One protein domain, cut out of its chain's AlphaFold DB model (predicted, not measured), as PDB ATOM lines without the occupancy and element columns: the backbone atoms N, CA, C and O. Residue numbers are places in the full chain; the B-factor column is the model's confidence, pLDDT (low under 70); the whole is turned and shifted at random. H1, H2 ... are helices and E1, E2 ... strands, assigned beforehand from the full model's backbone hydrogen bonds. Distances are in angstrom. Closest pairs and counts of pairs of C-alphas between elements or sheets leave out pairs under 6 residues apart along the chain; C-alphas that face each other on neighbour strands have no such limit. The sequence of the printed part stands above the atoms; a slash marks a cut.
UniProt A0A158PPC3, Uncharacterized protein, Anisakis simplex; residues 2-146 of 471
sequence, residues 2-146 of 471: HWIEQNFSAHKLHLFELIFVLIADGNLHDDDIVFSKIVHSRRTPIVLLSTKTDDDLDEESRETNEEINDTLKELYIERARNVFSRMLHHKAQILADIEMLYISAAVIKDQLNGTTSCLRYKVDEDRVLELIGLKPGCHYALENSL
ATOM      1  N   HIS A   2     218.153 235.129 167.982       51.97
ATOM      2  CA  HIS A   2     218.271 235.368 169.437       51.97
ATOM      3  C   HIS A   2     217.160 234.777 170.345       51.97
ATOM      4  O   HIS A   2     217.460 234.270 171.427       51.97
ATOM      5  N   TRP A   3     215.893 234.794 169.908       57.09
ATOM      6  CA  TRP A   3     214.754 234.193 170.628       57.09
ATOM      7  C   TRP A   3     214.815 232.654 170.704       57.09
ATOM      8  O   TRP A   3     214.520 232.063 171.741       57.09
ATOM      9  N   ILE A   4     215.258 231.992 169.630       61.16
ATOM     10  CA  ILE A   4     215.370 230.525 169.545       61.16
ATOM     11  C   ILE A   4     216.513 230.024 170.442       61.16
ATOM     12  O   ILE A   4     216.371 229.011 171.120       61.16
ATOM     13  N   GLU A   5     217.625 230.757 170.518       61.59
ATOM     14  CA  GLU A   5     218.778 230.408 171.365       61.59
ATOM     15  C   GLU A   5     218.476 230.568 172.863       61.59
ATOM     16  O   GLU A   5     218.887 229.735 173.682       61.59
ATOM     17  N   GLN A   6     217.709 231.608 173.215       61.66
ATOM     18  CA  GLN A   6     217.140 231.775 174.552       61.66
ATOM     19  C   GLN A   6     216.184 230.621 174.875       61.66
ATOM     20  O   GLN A   6     216.350 229.981 175.912       61.66
ATOM     21  N   ASN A   7     215.260 230.277 173.970       64.94
ATOM     22  CA  ASN A   7     214.324 229.169 174.175       64.94
ATOM     23  C   ASN A   7     215.010 227.804 174.306       64.94
ATOM     24  O   ASN A   7     214.661 227.069 175.228       64.94
ATOM     25  N   PHE A   8     216.000 227.470 173.471       68.56
ATOM     26  CA  PHE A   8     216.757 226.213 173.590       68.56
ATOM     27  C   PHE A   8     217.379 226.072 174.987       68.56
ATOM     28  O   PHE A   8     217.364 224.999 175.595       68.56
ATOM     29  N   SER A   9     217.929 227.175 175.497       69.62
ATOM     30  CA  SER A   9     218.638 227.208 176.776       69.62
ATOM     31  C   SER A   9     217.664 227.208 177.966       69.62
ATOM     32  O   SER A   9     217.893 226.486 178.934       69.62
ATOM     33  N   ALA A  10     216.542 227.932 177.869       73.56
ATOM     34  CA  ALA A  10     215.491 227.981 178.888       73.56
ATOM     35  C   ALA A  10     214.746 226.642 179.049       73.56
ATOM     36  O   ALA A  10     214.538 226.187 180.170       73.56
ATOM     37  N   HIS A  11     214.415 225.975 177.938       76.00
ATOM     38  CA  HIS A  11     213.733 224.672 177.933       76.00
ATOM     39  C   HIS A  11     214.698 223.482 178.090       76.00
ATOM     40  O   HIS A  11     214.273 222.333 178.007       76.00
ATOM     41  N   LYS A  12     215.995 223.747 178.322       80.38
ATOM     42  CA  LYS A  12     217.058 222.746 178.521       80.38
ATOM     43  C   LYS A  12     217.077 221.648 177.448       80.38
ATOM     44  O   LYS A  12     217.261 220.476 177.762       80.38
ATOM     45  N   LEU A  13     216.932 222.021 176.173       78.19
ATOM     46  CA  LEU A  13     216.776 221.051 175.074       78.19
ATOM     47  C   LEU A  13     217.985 220.105 174.883       78.19
ATOM     48  O   LEU A  13     217.854 219.057 174.267       78.19
ATOM     49  N   HIS A  14     219.132 220.424 175.486       75.94
ATOM     50  CA  HIS A  14     220.310 219.555 175.574       75.94
ATOM     51  C   HIS A  14     220.132 218.307 176.466       75.94
ATOM     52  O   HIS A  14     221.032 217.476 176.502       75.94
ATOM     53  N   LEU A  15     219.033 218.192 177.224       81.50
ATOM     54  CA  LEU A  15     218.732 217.028 178.073       81.50
ATOM     55  C   LEU A  15     217.952 215.920 177.348       81.50
ATOM     56  O   LEU A  15     217.736 214.860 177.931       81.50
ATOM     57  N   PHE A  16     217.497 216.160 176.116       83.38
ATOM     58  CA  PHE A  16     216.785 215.159 175.324       83.38
ATOM     59  C   PHE A  16     217.785 214.307 174.540       83.38
ATOM     60  O   PHE A  16     218.670 214.834 173.871       83.38
ATOM     61  N   GLU A  17     217.614 212.989 174.616       82.75
ATOM     62  CA  GLU A  17     218.438 212.000 173.909       82.75
ATOM     63  C   GLU A  17     218.261 212.082 172.383       82.75
ATOM     64  O   GLU A  17     219.219 211.904 171.635       82.75
ATOM     65  N   LEU A  18     217.055 212.432 171.928       85.25
ATOM     66  CA  LEU A  18     216.706 212.643 170.525       85.25
ATOM     67  C   LEU A  18     215.602 213.706 170.406       85.25
ATOM     68  O   LEU A  18     214.650 213.711 171.188       85.25
ATOM     69  N   ILE A  19     215.716 214.597 169.418       88.12
ATOM     70  CA  ILE A  19     214.692 215.593 169.072       88.12
ATOM     71  C   ILE A  19     214.118 215.285 167.685       88.12
ATOM     72  O   ILE A  19     214.836 215.284 166.688       88.12
ATOM     73  N   PHE A  20     212.802 215.096 167.607       88.50
ATOM     74  CA  PHE A  20     212.078 215.009 166.338       88.50
ATOM     75  C   PHE A  20     211.512 216.378 165.946       88.50
ATOM     76  O   PHE A  20     210.836 217.020 166.753       88.50
ATOM     77  N   VAL A  21     211.738 216.811 164.704       87.31
ATOM     78  CA  VAL A  21     211.094 218.007 164.129       87.31
ATOM     79  C   VAL A  21     210.040 217.570 163.115       87.31
ATOM     80  O   VAL A  21     210.343 216.858 162.159       87.31
ATOM     81  N   LEU A  22     208.791 217.982 163.346       86.56
ATOM     82  CA  LEU A  22     207.623 217.550 162.576       86.56
ATOM     83  C   LEU A  22     207.331 218.523 161.425       86.56
ATOM     84  O   LEU A  22     206.859 219.638 161.643       86.56
ATOM     85  N   ILE A  23     207.570 218.081 160.193       82.69
ATOM     86  CA  ILE A  23     207.365 218.853 158.965       82.69
ATOM     87  C   ILE A  23     205.970 218.526 158.420       82.69
ATOM     88  O   ILE A  23     205.784 217.639 157.587       82.69
ATOM     89  N   ALA A  24     204.959 219.240 158.916       62.78
ATOM     90  CA  ALA A  24     203.558 218.915 158.640       62.78
ATOM     91  C   ALA A  24     203.108 219.173 157.186       62.78
ATOM     92  O   ALA A  24     202.123 218.582 156.756       62.78
ATOM     93  N   ASP A  25     203.790 220.038 156.428       65.12
ATOM     94  CA  ASP A  25     203.366 220.485 155.084       65.12
ATOM     95  C   ASP A  25     204.410 220.185 153.982       65.12
ATOM     96  O   ASP A  25     204.477 220.888 152.965       65.12
ATOM     97  N   GLY A  26     205.269 219.182 154.214       62.75
ATOM     98  CA  GLY A  26     206.333 218.720 153.303       62.75
ATOM     99  C   GLY A  26     207.504 219.695 153.089       62.75
ATOM    100  O   GLY A  26     208.553 219.304 152.584       62.75
ATOM    101  N   ASN A  27     207.354 220.959 153.493       66.00
ATOM    102  CA  ASN A  27     208.347 222.018 153.334       66.00
ATOM    103  C   ASN A  27     209.096 222.298 154.644       66.00
ATOM    104  O   ASN A  27     208.468 222.616 155.650       66.00
ATOM    105  N   LEU A  28     210.430 222.322 154.583       74.50
ATOM    106  CA  LEU A  28     211.269 222.942 155.611       74.50
ATOM    107  C   LEU A  28     211.246 224.471 155.478       74.50
ATOM    108  O   LEU A  28     211.663 225.028 154.456       74.50
ATOM    109  N   HIS A  29     210.778 225.144 156.524       79.94
ATOM    110  CA  HIS A  29     210.803 226.596 156.654       79.94
ATOM    111  C   HIS A  29     212.166 227.063 157.172       79.94
ATOM    112  O   HIS A  29     212.950 226.294 157.732       79.94
ATOM    113  N   ASP A  30     212.460 228.352 157.016       80.31
ATOM    114  CA  ASP A  30     213.730 228.902 157.489       80.31
ATOM    115  C   ASP A  30     213.850 228.877 159.025       80.31
ATOM    116  O   ASP A  30     214.956 228.705 159.535       80.31
ATOM    117  N   ASP A  31     212.734 228.918 159.762       81.94
ATOM    118  CA  ASP A  31     212.714 228.679 161.212       81.94
ATOM    119  C   ASP A  31     213.058 227.223 161.575       81.94
ATOM    120  O   ASP A  31     213.876 227.007 162.471       81.94
ATOM    121  N   ASP A  32     212.529 226.231 160.844       84.25
ATOM    122  CA  ASP A  32     212.858 224.805 161.035       84.25
ATOM    123  C   ASP A  32     214.362 224.565 160.817       84.25
ATOM    124  O   ASP A  32     215.025 223.860 161.582       84.25
ATOM    125  N   ILE A  33     214.927 225.213 159.792       83.69
ATOM    126  CA  ILE A  33     216.352 225.151 159.443       83.69
ATOM    127  C   ILE A  33     217.217 225.876 160.485       83.69
ATOM    128  O   ILE A  33     218.281 225.373 160.849       83.69
ATOM    129  N   VAL A  34     216.799 227.043 160.986       84.06
ATOM    130  CA  VAL A  34     217.530 227.783 162.032       84.06
ATOM    131  C   VAL A  34     217.486 227.036 163.365       84.06
ATOM    132  O   VAL A  34     218.521 226.933 164.026       84.06
ATOM    133  N   PHE A  35     216.341 226.462 163.741       85.62
ATOM    134  CA  PHE A  35     216.229 225.588 164.907       85.62
ATOM    135  C   PHE A  35     217.143 224.368 164.763       85.62
ATOM    136  O   PHE A  35     217.984 224.136 165.631       85.62
ATOM    137  N   SER A  36     217.076 223.661 163.631       85.62
ATOM    138  CA  SER A  36     217.906 222.477 163.371       85.62
ATOM    139  C   SER A  36     219.407 222.793 163.398       85.62
ATOM    140  O   SER A  36     220.175 222.039 163.991       85.62
ATOM    141  N   LYS A  37     219.840 223.948 162.862       83.69
ATOM    142  CA  LYS A  37     221.226 224.448 162.992       83.69
ATOM    143  C   LYS A  37     221.633 224.662 164.451       83.69
ATOM    144  O   LYS A  37     222.728 224.255 164.835       83.69
ATOM    145  N   ILE A  38     220.769 225.257 165.275       82.75
ATOM    146  CA  ILE A  38     221.053 225.484 166.702       82.75
ATOM    147  C   ILE A  38     221.145 224.147 167.459       82.75
ATOM    148  O   ILE A  38     222.108 223.951 168.199       82.75
ATOM    149  N   VAL A  39     220.217 223.213 167.229       84.25
ATOM    150  CA  VAL A  39     220.214 221.871 167.844       84.25
ATOM    151  C   VAL A  39     221.472 221.081 167.456       84.25
ATOM    152  O   VAL A  39     222.231 220.657 168.329       84.25
ATOM    153  N   HIS A  40     221.751 220.970 166.153       83.62
ATOM    154  CA  HIS A  40     222.903 220.239 165.622       83.62
ATOM    155  C   HIS A  40     224.241 220.848 166.086       83.62
ATOM    156  O   HIS A  40     225.132 220.122 166.524       83.62
ATOM    157  N   SER A  41     224.380 222.184 166.099       81.25
ATOM    158  CA  SER A  41     225.605 222.851 166.588       81.25
ATOM    159  C   SER A  41     225.917 222.565 168.065       81.25
ATOM    160  O   SER A  41     227.077 222.621 168.473       81.25
ATOM    161  N   ARG A  42     224.900 222.212 168.863       80.19
ATOM    162  CA  ARG A  42     225.031 221.809 170.272       80.19
ATOM    163  C   ARG A  42     225.159 220.290 170.462       80.19
ATOM    164  O   ARG A  42     225.161 219.832 171.599       80.19
ATOM    165  N   ARG A  43     225.330 219.530 169.370       81.69
ATOM    166  CA  ARG A  43     225.500 218.063 169.325       81.69
ATOM    167  C   ARG A  43     224.337 217.260 169.923       81.69
ATOM    168  O   ARG A  43     224.527 216.111 170.311       81.69
ATOM    169  N   THR A  44     223.139 217.836 169.986       83.69
ATOM    170  CA  THR A  44     221.926 217.091 170.350       83.69
ATOM    171  C   THR A  44     221.422 216.328 169.115       83.69
ATOM    172  O   THR A  44     221.269 216.961 168.066       83.69
ATOM    173  N   PRO A  45     221.171 215.005 169.192       84.38
ATOM    174  CA  PRO A  45     220.648 214.239 168.062       84.38
ATOM    175  C   PRO A  45     219.293 214.768 167.586       84.38
ATOM    176  O   PRO A  45     218.423 215.120 168.387       84.38
ATOM    177  N   ILE A  46     219.117 214.823 166.268       89.81
ATOM    178  CA  ILE A  46     217.941 215.398 165.618       89.81
ATOM    179  C   ILE A  46     217.563 214.582 164.379       89.81
ATOM    180  O   ILE A  46     218.431 214.228 163.585       89.81
ATOM    181  N   VAL A  47     216.268 214.308 164.219       88.44
ATOM    182  CA  VAL A  47     215.683 213.629 163.052       88.44
ATOM    183  C   VAL A  47     214.491 214.439 162.547       88.44
ATOM    184  O   VAL A  47     213.702 214.977 163.332       88.44
ATOM    185  N   LEU A  48     214.359 214.538 161.226       88.44
ATOM    186  CA  LEU A  48     213.276 215.266 160.568       88.44
ATOM    187  C   LEU A  48     212.185 214.283 160.125       88.44
ATOM    188  O   LEU A  48     212.488 213.262 159.515       88.44
ATOM    189  N   LEU A  49     210.917 214.579 160.419       88.56
ATOM    190  CA  LEU A  49     209.786 213.699 160.099       88.56
ATOM    191  C   LEU A  49     208.782 214.410 159.185       88.56
ATOM    192  O   LEU A  49     208.202 215.417 159.592       88.56
ATOM    193  N   SER A  50     208.514 213.869 157.993       87.94
ATOM    194  CA  SER A  50     207.284 214.199 157.254       87.94
ATOM    195  C   SER A  50     206.141 213.359 157.814       87.94
ATOM    196  O   SER A  50     206.289 212.146 157.920       87.94
ATOM    197  N   THR A  51     205.023 213.982 158.201       83.81
ATOM    198  CA  THR A  51     203.974 213.323 159.015       83.81
ATOM    199  C   THR A  51     202.665 213.015 158.278       83.81
ATOM    200  O   THR A  51     201.687 212.635 158.924       83.81
ATOM    201  N   LYS A  52     202.615 213.254 156.963       84.56
ATOM    202  CA  LYS A  52     201.425 213.100 156.103       84.56
ATOM    203  C   LYS A  52     201.736 212.291 154.836       84.56
ATOM    204  O   LYS A  52     201.261 212.609 153.748       84.56
ATOM    205  N   THR A  53     202.600 211.281 154.949       84.38
ATOM    206  CA  THR A  53     203.026 210.461 153.798       84.38
ATOM    207  C   THR A  53     201.861 209.686 153.161       84.38
ATOM    208  O   THR A  53     201.893 209.395 151.970       84.38
ATOM    209  N   ASP A  54     200.786 209.447 153.912       85.12
ATOM    210  CA  ASP A  54     199.500 208.956 153.412       85.12
ATOM    211  C   ASP A  54     198.801 209.952 152.468       85.12
ATOM    212  O   ASP A  54     198.583 209.606 151.309       85.12
ATOM    213  N   ASP A  55     198.521 211.188 152.904       84.06
ATOM    214  CA  ASP A  55     197.977 212.262 152.039       84.06
ATOM    215  C   ASP A  55     198.890 212.555 150.826       84.06
ATOM    216  O   ASP A  55     198.434 212.994 149.760       84.06
ATOM    217  N   ASP A  56     200.201 212.355 150.981       82.62
ATOM    218  CA  ASP A  56     201.167 212.549 149.905       82.62
ATOM    219  C   ASP A  56     201.038 211.475 148.813       82.62
ATOM    220  O   ASP A  56     200.870 211.841 147.644       82.62
ATOM    221  N   LEU A  57     201.049 210.189 149.195       84.00
ATOM    222  CA  LEU A  57     200.910 209.035 148.296       84.00
ATOM    223  C   LEU A  57     199.515 208.950 147.653       84.00
ATOM    224  O   LEU A  57     199.405 208.608 146.474       84.00
ATOM    225  N   ASP A  58     198.453 209.297 148.388       84.19
ATOM    226  CA  ASP A  58     197.076 209.269 147.871       84.19
ATOM    227  C   ASP A  58     196.863 210.292 146.743       84.19
ATOM    228  O   ASP A  58     196.124 210.033 145.798       84.19
ATOM    229  N   GLU A  59     197.525 211.452 146.807       81.38
ATOM    230  CA  GLU A  59     197.472 212.453 145.733       81.38
ATOM    231  C   GLU A  59     198.427 212.118 144.579       81.38
ATOM    232  O   GLU A  59     198.086 212.388 143.430       81.38
ATOM    233  N   GLU A  60     199.583 211.492 144.837       81.12
ATOM    234  CA  GLU A  60     200.449 211.015 143.751       81.12
ATOM    235  C   GLU A  60     199.744 209.935 142.914       81.12
ATOM    236  O   GLU A  60     199.697 210.058 141.692       81.12
ATOM    237  N   SER A  61     199.076 208.971 143.558       83.00
ATOM    238  CA  SER A  61     198.210 207.986 142.891       83.00
ATOM    239  C   SER A  61     197.131 208.651 142.014       83.00
ATOM    240  O   SER A  61     196.865 208.203 140.898       83.00
ATOM    241  N   ARG A  62     196.558 209.784 142.453       81.94
ATOM    242  CA  ARG A  62     195.594 210.582 141.661       81.94
ATOM    243  C   ARG A  62     196.238 211.410 140.541       81.94
ATOM    244  O   ARG A  62     195.547 211.742 139.574       81.94
ATOM    245  N   GLU A  63     197.512 211.787 140.655       75.88
ATOM    246  CA  GLU A  63     198.243 212.483 139.588       75.88
ATOM    247  C   GLU A  63     198.746 211.519 138.497       75.88
ATOM    248  O   GLU A  63     198.690 211.887 137.321       75.88
ATOM    249  N   THR A  64     199.191 210.305 138.848       72.38
ATOM    250  CA  THR A  64     199.687 209.286 137.896       72.38
ATOM    251  C   THR A  64     198.574 208.409 137.308       72.38
ATOM    252  O   THR A  64     198.637 208.038 136.131       72.38
ATOM    253  N   ASN A  65     197.510 208.162 138.084       77.25
ATOM    254  CA  ASN A  65     196.519 207.089 137.910       77.25
ATOM    255  C   ASN A  65     197.100 205.672 138.114       77.25
ATOM    256  O   ASN A  65     196.641 204.720 137.484       77.25
ATOM    257  N   GLU A  66     198.096 205.532 138.990       76.19
ATOM    258  CA  GLU A  66     198.686 204.247 139.391       76.19
ATOM    259  C   GLU A  66     198.269 203.871 140.822       76.19
ATOM    260  O   GLU A  66     198.019 204.736 141.663       76.19
ATOM    261  N   GLU A  67     198.184 202.573 141.112       81.31
ATOM    262  CA  GLU A  67     197.868 202.067 142.454       81.31
ATOM    263  C   GLU A  67     199.066 202.211 143.411       81.31
ATOM    264  O   GLU A  67     200.223 202.198 142.985       81.31
ATOM    265  N   ILE A  68     198.795 202.331 144.718       83.44
ATOM    266  CA  ILE A  68     199.818 202.538 145.762       83.44
ATOM    267  C   ILE A  68     200.560 201.221 146.052       83.44
ATOM    268  O   ILE A  68     200.363 200.572 147.080       83.44
ATOM    269  N   ASN A  69     201.411 200.838 145.105       85.50
ATOM    270  CA  ASN A  69     202.323 199.702 145.170       85.50
ATOM    271  C   ASN A  69     203.704 200.145 145.676       85.50
ATOM    272  O   ASN A  69     204.039 201.331 145.643       85.50
ATOM    273  N   ASP A  70     204.528 199.200 146.131       83.19
ATOM    274  CA  ASP A  70     205.814 199.523 146.766       83.19
ATOM    275  C   ASP A  70     206.789 200.253 145.824       83.19
ATOM    276  O   ASP A  70     207.486 201.164 146.259       83.19
ATOM    277  N   THR A  71     206.731 199.986 144.515       83.62
ATOM    278  CA  THR A  71     207.481 200.732 143.487       83.62
ATOM    279  C   THR A  71     207.136 202.225 143.446       83.62
ATOM    280  O   THR A  71     208.023 203.060 143.271       83.62
ATOM    281  N   LEU A  72     205.863 202.596 143.638       82.12
ATOM    282  CA  LEU A  72     205.432 203.998 143.690       82.12
ATOM    283  C   LEU A  72     205.963 204.675 144.963       82.12
ATOM    284  O   LEU A  72     206.397 205.827 144.909       82.12
ATOM    285  N   LYS A  73     206.003 203.945 146.087       85.31
ATOM    286  CA  LYS A  73     206.597 204.428 147.343       85.31
ATOM    287  C   LYS A  73     208.096 204.656 147.193       85.31
ATOM    288  O   LYS A  73     208.561 205.741 147.521       85.31
ATOM    289  N   GLU A  74     208.839 203.683 146.666       84.75
ATOM    290  CA  GLU A  74     210.281 203.801 146.414       84.75
ATOM    291  C   GLU A  74     210.590 205.023 145.542       84.75
ATOM    292  O   GLU A  74     211.404 205.864 145.923       84.75
ATOM    293  N   LEU A  75     209.854 205.201 144.438       83.50
ATOM    294  CA  LEU A  75     209.989 206.369 143.569       83.50
ATOM    295  C   LEU A  75     209.624 207.683 144.278       83.50
ATOM    296  O   LEU A  75     210.285 208.696 144.041       83.50
ATOM    297  N   TYR A  76     208.580 207.725 145.116       84.88
ATOM    298  CA  TYR A  76     208.251 208.900 145.945       84.88
ATOM    299  C   TYR A  76     209.403 209.235 146.903       84.88
ATOM    300  O   TYR A  76     209.887 210.367 146.905       84.88
ATOM    301  N   ILE A  77     209.894 208.245 147.656       85.00
ATOM    302  CA  ILE A  77     210.970 208.389 148.645       85.00
ATOM    303  C   ILE A  77     212.259 208.864 147.971       85.00
ATOM    304  O   ILE A  77     212.889 209.805 148.451       85.00
ATOM    305  N   GLU A  78     212.652 208.264 146.845       84.00
ATOM    306  CA  GLU A  78     213.870 208.641 146.125       84.00
ATOM    307  C   GLU A  78     213.799 210.093 145.633       84.00
ATOM    308  O   GLU A  78     214.742 210.868 145.824       84.00
ATOM    309  N   ARG A  79     212.660 210.505 145.055       82.31
ATOM    310  CA  ARG A  79     212.438 211.891 144.612       82.31
ATOM    311  C   ARG A  79     212.402 212.862 145.796       82.31
ATOM    312  O   ARG A  79     213.010 213.930 145.711       82.31
ATOM    313  N   ALA A  80     211.765 212.493 146.906       81.81
ATOM    314  CA  ALA A  80     211.679 213.320 148.106       81.81
ATOM    315  C   ALA A  80     213.050 213.502 148.786       81.81
ATOM    316  O   ALA A  80     213.446 214.640 149.050       81.81
ATOM    317  N   ARG A  81     213.828 212.422 148.960       83.06
ATOM    318  CA  ARG A  81     215.212 212.457 149.476       83.06
ATOM    319  C   ARG A  81     216.134 213.279 148.564       83.06
ATOM    320  O   ARG A  81     216.902 214.103 149.059       83.06
ATOM    321  N   ASN A  82     215.999 213.152 147.239       82.50
ATOM    322  CA  ASN A  82     216.718 213.983 146.264       82.50
ATOM    323  C   ASN A  82     216.404 215.486 146.399       82.50
ATOM    324  O   ASN A  82     217.310 216.317 146.322       82.50
ATOM    325  N   VAL A  83     215.132 215.857 146.584       76.25
ATOM    326  CA  VAL A  83     214.718 217.259 146.785       76.25
ATOM    327  C   VAL A  83     215.236 217.794 148.122       76.25
ATOM    328  O   VAL A  83     215.798 218.890 148.168       76.25
ATOM    329  N   PHE A  84     215.102 217.008 149.191       81.06
ATOM    330  CA  PHE A  84     215.574 217.336 150.534       81.06
ATOM    331  C   PHE A  84     217.095 217.571 150.574       81.06
ATOM    332  O   PHE A  84     217.530 218.634 151.018       81.06
ATOM    333  N   SER A  85     217.892 216.654 150.011       80.19
ATOM    334  CA  SER A  85     219.353 216.784 149.906       80.19
ATOM    335  C   SER A  85     219.772 218.065 149.171       80.19
ATOM    336  O   SER A  85     220.565 218.848 149.698       80.19
ATOM    337  N   ARG A  86     219.191 218.360 147.996       80.75
ATOM    338  CA  ARG A  86     219.486 219.599 147.244       80.75
ATOM    339  C   ARG A  86     219.137 220.857 148.042       80.75
ATOM    340  O   ARG A  86     219.895 221.826 148.030       80.75
ATOM    341  N   MET A  87     218.003 220.841 148.744       75.56
ATOM    342  CA  MET A  87     217.551 221.954 149.580       75.56
ATOM    343  C   MET A  87     218.514 222.190 150.755       75.56
ATOM    344  O   MET A  87     218.927 223.331 150.981       75.56
ATOM    345  N   LEU A  88     218.960 221.126 151.435       79.69
ATOM    346  CA  LEU A  88     219.980 221.210 152.482       79.69
ATOM    347  C   LEU A  88     221.330 221.698 151.947       79.69
ATOM    348  O   LEU A  88     221.892 222.631 152.517       79.69
ATOM    349  N   HIS A  89     221.835 221.163 150.833       79.31
ATOM    350  CA  HIS A  89     223.096 221.633 150.243       79.31
ATOM    351  C   HIS A  89     223.071 223.126 149.870       79.31
ATOM    352  O   HIS A  89     224.117 223.777 149.909       79.31
ATOM    353  N   HIS A  90     221.895 223.680 149.550       76.19
ATOM    354  CA  HIS A  90     221.729 225.096 149.221       76.19
ATOM    355  C   HIS A  90     221.519 225.998 150.455       76.19
ATOM    356  O   HIS A  90     222.150 227.046 150.557       76.19
ATOM    357  N   LYS A  91     220.661 225.612 151.415       73.25
ATOM    358  CA  LYS A  91     220.327 226.444 152.595       73.25
ATOM    359  C   LYS A  91     221.164 226.154 153.849       73.25
ATOM    360  O   LYS A  91     221.223 226.988 154.762       73.25
ATOM    361  N   ALA A  92     221.731 224.956 153.981       70.94
ATOM    362  CA  ALA A  92     222.179 224.414 155.264       70.94
ATOM    363  C   ALA A  92     223.158 223.226 155.138       70.94
ATOM    364  O   ALA A  92     222.886 222.156 155.669       70.94
ATOM    365  N   GLN A  93     224.326 223.414 154.512       76.75
ATOM    366  CA  GLN A  93     225.337 222.348 154.348       76.75
ATOM    367  C   GLN A  93     225.738 221.646 155.663       76.75
ATOM    368  O   GLN A  93     225.989 220.450 155.661       76.75
ATOM    369  N   ILE A  94     225.714 222.365 156.793       75.75
ATOM    370  CA  ILE A  94     225.967 221.840 158.153       75.75
ATOM    371  C   ILE A  94     224.960 220.738 158.562       75.75
ATOM    372  O   ILE A  94     225.231 219.960 159.462       75.75
ATOM    373  N   LEU A  95     223.791 220.675 157.920       77.44
ATOM    374  CA  LEU A  95     222.731 219.705 158.203       77.44
ATOM    375  C   LEU A  95     222.697 218.536 157.201       77.44
ATOM    376  O   LEU A  95     221.778 217.730 157.279       77.44
ATOM    377  N   ALA A  96     223.641 218.449 156.254       73.38
ATOM    378  CA  ALA A  96     223.591 217.489 155.143       73.38
ATOM    379  C   ALA A  96     223.533 216.011 155.584       73.38
ATOM    380  O   ALA A  96     222.941 215.200 154.878       73.38
ATOM    381  N   ASP A  97     224.083 215.690 156.759       77.62
ATOM    382  CA  ASP A  97     224.119 214.333 157.321       77.62
ATOM    383  C   ASP A  97     222.840 213.946 158.103       77.62
ATOM    384  O   ASP A  97     222.777 212.868 158.693       77.62
ATOM    385  N   ILE A  98     221.826 214.821 158.171       82.00
ATOM    386  CA  ILE A  98     220.590 214.574 158.934       82.00
ATOM    387  C   ILE A  98     219.577 213.791 158.095       82.00
ATOM    388  O   ILE A  98     219.147 214.233 157.031       82.00
ATOM    389  N   GLU A  99     219.131 212.655 158.630       84.00
ATOM    390  CA  GLU A  99     218.092 211.817 158.031       84.00
ATOM    391  C   GLU A  99     216.697 212.477 158.111       84.00
ATOM    392  O   GLU A  99     216.304 213.052 159.135       84.00
ATOM    393  N   MET A 100     215.937 212.367 157.015       85.75
ATOM    394  CA  MET A 100     214.517 212.712 156.949       85.75
ATOM    395  C   MET A 100     213.702 211.454 156.649       85.75
ATOM    396  O   MET A 100     213.903 210.817 155.612       85.75
ATOM    397  N   LEU A 101     212.790 211.117 157.562       87.88
ATOM    398  CA  LEU A 101     211.931 209.935 157.493       87.88
ATOM    399  C   LEU A 101     210.507 210.325 157.077       87.88
ATOM    400  O   LEU A 101     209.991 211.382 157.465       87.88
ATOM    401  N   TYR A 102     209.864 209.456 156.302       88.81
ATOM    402  CA  TYR A 102     208.526 209.658 155.748       88.81
ATOM    403  C   TYR A 102     207.538 208.711 156.434       88.81
ATOM    404  O   TYR A 102     207.646 207.491 156.298       88.81
ATOM    405  N   ILE A 103     206.603 209.274 157.207       89.25
ATOM    406  CA  ILE A 103     205.672 208.519 158.051       89.25
ATOM    407  C   ILE A 103     204.225 209.017 157.954       89.25
ATOM    408  O   ILE A 103     203.938 210.204 157.778       89.25
ATOM    409  N   SER A 104     203.288 208.098 158.175       89.12
ATOM    410  CA  SER A 104     201.896 208.382 158.513       89.12
ATOM    411  C   SER A 104     201.634 208.109 159.997       89.12
ATOM    412  O   SER A 104     201.904 207.026 160.527       89.12
ATOM    413  N   ALA A 105     200.997 209.068 160.674       85.56
ATOM    414  CA  ALA A 105     200.504 208.866 162.038       85.56
ATOM    415  C   ALA A 105     199.438 207.749 162.128       85.56
ATOM    416  O   ALA A 105     199.288 207.120 163.178       85.56
ATOM    417  N   ALA A 106     198.713 207.476 161.035       85.44
ATOM    418  CA  ALA A 106     197.748 206.386 160.962       85.44
ATOM    419  C   ALA A 106     198.441 205.016 160.851       85.44
ATOM    420  O   ALA A 106     198.022 204.078 161.531       85.44
ATOM    421  N   VAL A 107     199.539 204.908 160.090       85.62
ATOM    422  CA  VAL A 107     200.358 203.682 160.023       85.62
ATOM    423  C   VAL A 107     200.989 203.372 161.381       85.62
ATOM    424  O   VAL A 107     200.838 202.251 161.863       85.62
ATOM    425  N   ILE A 108     201.617 204.350 162.048       85.00
ATOM    426  CA  ILE A 108     202.211 204.154 163.389       85.00
ATOM    427  C   ILE A 108     201.150 203.681 164.394       85.00
ATOM    428  O   ILE A 108     201.370 202.728 165.145       85.00
ATOM    429  N   LYS A 109     199.966 204.308 164.391       84.19
ATOM    430  CA  LYS A 109     198.835 203.892 165.233       84.19
ATOM    431  C   LYS A 109     198.433 202.439 164.960       84.19
ATOM    432  O   LYS A 109     198.178 201.702 165.911       84.19
ATOM    433  N   ASP A 110     198.364 202.035 163.697       85.31
ATOM    434  CA  ASP A 110     197.985 200.678 163.308       85.31
ATOM    435  C   ASP A 110     199.043 199.644 163.720       85.31
ATOM    436  O   ASP A 110     198.706 198.652 164.371       85.31
ATOM    437  N   GLN A 111     200.329 199.927 163.489       84.56
ATOM    438  CA  GLN A 111     201.437 199.076 163.936       84.56
ATOM    439  C   GLN A 111     201.455 198.858 165.457       84.56
ATOM    440  O   GLN A 111     201.686 197.739 165.916       84.56
ATOM    441  N   LEU A 112     201.201 199.896 166.262       84.81
ATOM    442  CA  LEU A 112     201.219 199.798 167.729       84.81
ATOM    443  C   LEU A 112     199.991 199.060 168.298       84.81
ATOM    444  O   LEU A 112     200.104 198.383 169.324       84.81
ATOM    445  N   ASN A 113     198.838 199.158 167.627       81.06
ATOM    446  CA  ASN A 113     197.579 198.522 168.036       81.06
ATOM    447  C   ASN A 113     197.330 197.144 167.391       81.06
ATOM    448  O   ASN A 113     196.394 196.455 167.792       81.06
ATOM    449  N   GLY A 114     198.139 196.733 166.410       74.94
ATOM    450  CA  GLY A 114     197.953 195.478 165.671       74.94
ATOM    451  C   GLY A 114     196.817 195.515 164.638       74.94
ATOM    452  O   GLY A 114     196.325 194.460 164.241       74.94
ATOM    453  N   THR A 115     196.382 196.703 164.216       79.56
ATOM    454  CA  THR A 115     195.394 196.895 163.141       79.56
ATOM    455  C   THR A 115     196.079 197.032 161.777       79.56
ATOM    456  O   THR A 115     197.263 197.343 161.690       79.56
ATOM    457  N   THR A 116     195.352 196.738 160.695       81.44
ATOM    458  CA  THR A 116     195.926 196.596 159.339       81.44
ATOM    459  C   THR A 116     195.404 197.607 158.312       81.44
ATOM    460  O   THR A 116     195.871 197.618 157.174       81.44
ATOM    461  N   SER A 117     194.462 198.467 158.702       77.31
ATOM    462  CA  SER A 117     193.719 199.406 157.848       77.31
ATOM    463  C   SER A 117     194.592 200.336 156.999       77.31
ATOM    464  O   SER A 117     194.303 200.545 155.821       77.31
ATOM    465  N   CYS A 118     195.651 200.893 157.582       79.12
ATOM    466  CA  CYS A 118     196.499 201.903 156.953       79.12
ATOM    467  C   CYS A 118     197.854 201.357 156.485       79.12
ATOM    468  O   CYS A 118     198.577 202.079 155.805       79.12
ATOM    469  N   LEU A 119     198.194 200.091 156.766       79.69
ATOM    470  CA  LEU A 119     199.522 199.519 156.470       79.69
ATOM    471  C   LEU A 119     199.924 199.578 154.983       79.69
ATOM    472  O   LEU A 119     201.113 199.521 154.682       79.69
ATOM    473  N   ARG A 120     198.972 199.769 154.056       81.12
ATOM    474  CA  ARG A 120     199.269 200.030 152.636       81.12
ATOM    475  C   ARG A 120     200.156 201.262 152.411       81.12
ATOM    476  O   ARG A 120     200.935 201.261 151.468       81.12
ATOM    477  N   TYR A 121     200.084 202.267 153.289       82.38
ATOM    478  CA  TYR A 121     200.890 203.494 153.226       82.38
ATOM    479  C   TYR A 121     202.250 203.386 153.929       82.38
ATOM    480  O   TYR A 121     202.972 204.374 153.973       82.38
ATOM    481  N   LYS A 122     202.599 202.219 154.494       86.44
ATOM    482  CA  LYS A 122     203.848 202.031 155.242       86.44
ATOM    483  C   LYS A 122     205.077 202.357 154.385       86.44
ATOM    484  O   LYS A 122     205.207 201.823 153.279       86.44
ATOM    485  N   VAL A 123     205.957 203.177 154.957       87.06
ATOM    486  CA  VAL A 123     207.257 203.631 154.451       87.06
ATOM    487  C   VAL A 123     208.302 203.487 155.574       87.06
ATOM    488  O   VAL A 123     208.749 202.366 155.818       87.06
ATOM    489  N   ASP A 124     208.673 204.558 156.289       88.25
ATOM    490  CA  ASP A 124     209.797 204.566 157.240       88.25
ATOM    491  C   ASP A 124     209.350 204.340 158.713       88.25
ATOM    492  O   ASP A 124     210.143 204.513 159.640       88.25
ATOM    493  N   GLU A 125     208.090 203.963 158.986       89.12
ATOM    494  CA  GLU A 125     207.553 203.900 160.361       89.12
ATOM    495  C   GLU A 125     208.319 202.953 161.294       89.12
ATOM    496  O   GLU A 125     208.518 203.280 162.465       89.12
ATOM    497  N   ASP A 126     208.796 201.813 160.785       87.44
ATOM    498  CA  ASP A 126     209.575 200.844 161.569       87.44
ATOM    499  C   ASP A 126     210.857 201.480 162.132       87.44
ATOM    500  O   ASP A 126     211.244 201.199 163.267       87.44
ATOM    501  N   ARG A 127     211.479 202.386 161.364       87.75
ATOM    502  CA  ARG A 127     212.692 203.115 161.754       87.75
ATOM    503  C   ARG A 127     212.403 204.137 162.851       87.75
ATOM    504  O   ARG A 127     213.202 204.300 163.768       87.75
ATOM    505  N   VAL A 128     211.239 204.786 162.807       88.19
ATOM    506  CA  VAL A 128     210.783 205.680 163.886       88.19
ATOM    507  C   VAL A 128     210.445 204.889 165.154       88.19
ATOM    508  O   VAL A 128     210.789 205.332 166.247       88.19
ATOM    509  N   LEU A 129     209.836 203.703 165.041       87.06
ATOM    510  CA  LEU A 129     209.603 202.835 166.200       87.06
ATOM    511  C   LEU A 129     210.912 202.332 166.827       87.06
ATOM    512  O   LEU A 129     211.028 202.346 168.054       87.06
ATOM    513  N   GLU A 130     211.904 201.962 166.012       87.00
ATOM    514  CA  GLU A 130     213.253 201.591 166.463       87.00
ATOM    515  C   GLU A 130     213.923 202.736 167.243       87.00
ATOM    516  O   GLU A 130     214.361 202.525 168.374       87.00
ATOM    517  N   LEU A 131     213.919 203.960 166.696       85.81
ATOM    518  CA  LEU A 131     214.489 205.158 167.333       85.81
ATOM    519  C   LEU A 131     213.819 205.543 168.668       85.81
ATOM    520  O   LEU A 131     214.437 206.221 169.483       85.81
ATOM    521  N   ILE A 132     212.568 205.130 168.899       85.69
ATOM    522  CA  ILE A 132     211.821 205.373 170.150       85.69
ATOM    523  C   ILE A 132     211.869 204.129 171.076       85.69
ATOM    524  O   ILE A 132     211.386 204.161 172.207       85.69
ATOM    525  N   GLY A 133     212.455 203.012 170.629       82.19
ATOM    526  CA  GLY A 133     212.515 201.751 171.379       82.19
ATOM    527  C   GLY A 133     211.165 201.029 171.520       82.19
ATOM    528  O   GLY A 133     211.008 200.161 172.386       82.19
ATOM    529  N   LEU A 134     210.174 201.374 170.694       84.44
ATOM    530  CA  LEU A 134     208.829 200.795 170.733       84.44
ATOM    531  C   LEU A 134     208.725 199.562 169.833       84.44
ATOM    532  O   LEU A 134     209.229 199.528 168.716       84.44
ATOM    533  N   LYS A 135     208.010 198.538 170.308       82.38
ATOM    534  CA  LYS A 135     207.736 197.318 169.535       82.38
ATOM    535  C   LYS A 135     206.344 197.381 168.895       82.38
ATOM    536  O   LYS A 135     205.406 197.800 169.579       82.38
ATOM    537  N   PRO A 136     206.161 196.906 167.649       83.50
ATOM    538  CA  PRO A 136     204.834 196.689 167.078       83.50
ATOM    539  C   PRO A 136     203.939 195.861 168.014       83.50
ATOM    540  O   PRO A 136     204.407 194.961 168.715       83.50
ATOM    541  N   GLY A 137     202.651 196.194 168.067       77.00
ATOM    542  CA  GLY A 137     201.670 195.566 168.954       77.00
ATOM    543  C   GLY A 137     201.825 195.873 170.453       77.00
ATOM    544  O   GLY A 137     201.097 195.286 171.257       77.00
ATOM    545  N   CYS A 138     202.734 196.763 170.882       80.44
ATOM    546  CA  CYS A 138     202.951 197.008 172.315       80.44
ATOM    547  C   CYS A 138     201.726 197.618 173.022       80.44
ATOM    548  O   CYS A 138     201.454 197.253 174.167       80.44
ATOM    549  N   HIS A 139     200.939 198.469 172.350       81.50
ATOM    550  CA  HIS A 139     199.701 199.011 172.918       81.50
ATOM    551  C   HIS A 139     198.626 197.926 173.032       81.50
ATOM    552  O   HIS A 139     197.950 197.848 174.055       81.50
ATOM    553  N   TYR A 140     198.524 197.027 172.050       76.56
ATOM    554  CA  TYR A 140     197.635 195.862 172.113       76.56
ATOM    555  C   TYR A 140     198.010 194.902 173.258       76.56
ATOM    556  O   TYR A 140     197.143 194.409 173.984       76.56
ATOM    557  N   ALA A 141     199.306 194.658 173.467       76.25
ATOM    558  CA  ALA A 141     199.801 193.855 174.584       76.25
ATOM    559  C   ALA A 141     199.519 194.525 175.945       76.25
ATOM    560  O   ALA A 141     199.051 193.863 176.876       76.25
ATOM    561  N   LEU A 142     199.741 195.841 176.047       79.00
ATOM    562  CA  LEU A 142     199.447 196.638 177.239       79.00
ATOM    563  C   LEU A 142     197.945 196.659 177.552       79.00
ATOM    564  O   LEU A 142     197.561 196.411 178.694       79.00
ATOM    565  N   GLU A 143     197.085 196.891 176.558       79.50
ATOM    566  CA  GLU A 143     195.638 196.921 176.765       79.50
ATOM    567  C   GLU A 143     195.115 195.550 177.211       79.50
ATOM    568  O   GLU A 143     194.335 195.463 178.158       79.50
ATOM    569  N   ASN A 144     195.602 194.457 176.615       79.50
ATOM    570  CA  ASN A 144     195.266 193.106 177.065       79.50
ATOM    571  C   ASN A 144     195.770 192.806 178.486       79.50
ATOM    572  O   ASN A 144     195.084 192.111 179.237       79.50
ATOM    573  N   SER A 145     196.923 193.348 178.890       77.56
ATOM    574  CA  SER A 145     197.406 193.268 180.275       77.56
ATOM    575  C   SER A 145     196.482 194.023 181.241       77.56
ATOM    576  O   SER A 145     196.028 193.463 182.239       77.56
ATOM    577  N   LEU A 146     196.090 195.256 180.898       78.44
ATOM    578  CA  LEU A 146     195.160 196.075 181.685       78.44
ATOM    579  C   LEU A 146     193.752 195.460 181.760       78.44
ATOM    580  O   LEU A 146     193.125 195.482 182.821       78.44
TER     581      LEU A 146
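AT A GLANCE: This is residues 2 to 146 of the 471 residues of an uncharacterized protein of Anisakis simplex (UniProt A0A158PPC3). A small sheet of three parallel strands, E1 E2 E3, forms the middle of a flat body, with H2 packed over E1 and E2, the long helix H4 beside E3, and H6 grazing the sheet. H3 and H5 lead off from the last residues of E2 and E3, while H1 and H7 lie farthest out, H1 beyond H2 and H7 beyond H5. The printed part has 145 residues with seven named helices and three strands, in the order H1 E1 H2 E2 H3 H4 E3 H5 H6 H7, and is mostly helix. It is only just compact, close to loose, with a radius of gyration of the C-alphas of 17.1 A and spans of 46 by 45 by 21 A.

HOW THE PARTS SIT: E2, residues 46 to 50, is the inner strand between E1, residues 19 to 23, and E3, residues 100 to 102. E1 and E2 are parallel at 25 degrees, with N 23 and O 49 2.8 A apart; E2 and E3 are parallel at 33 degrees, with N 101 and O 48 2.9 A apart. H2, residues 30 to 41, lies over E1 and E2 at a height over the sheet of 10.3 A, along the strands at 8 degrees to E2 on the local plane. H4, residues 70 to 91, is on the sheet too; its closest C-alphas to E3 are Arg 81 and Met 100, 7.5 A apart. H2 and H4 on one face of the sheet give two layers, one of strands and one of helices. E1, H2, E2 and E2, H3 H4, E3 are strand-helix-strand units, parallel neighbour strands with helices between, each with a right-handed crossover; H3 is residues 53 to 64. H3 and H4 are close but not clearly touching, the C-alphas of Leu 57 and Lys 73 being closest at 7.4 A. H6, residues 125 to 132, only grazes the sheet with residues 125 to 131. H5, residues 105 to 113, and H7, residues 138 to 146, touch only at their ends, closest at the C-alphas of Asn 113 and Tyr 140, 4.9 A. H1, residues 2 to 10, and H2 only just touch, with 3 pairs of C-alphas within 8 A, the closest those of Ile 4 and Phe 35, 6.8 A. In H1 to H7 every O i to N i+4 pair is within hydrogen-bond range.

IN THESE COORDINATES: H1 begins at C-alpha 2 (218.271, 235.368, 169.437). H4 measures 31.1 A from first to last C-alpha, H3 16.3 A and H2 16.1 A; E2 measures 13.6 A and E1 12.9 A. E3 begins at C-alpha 100 (214.517, 212.712, 156.949), and H7 ends at C-alpha 146 (195.160, 196.075, 181.685).

THE WHOLE: The two C-alphas farthest apart, those of His 90 and Leu 146, are 51.0 A apart. The printed part has no cut, and its one long link is H5 to H6. Mean pLDDT of the printed part is 80.7, with residues 2 to 9 and 24 to 27 under 70.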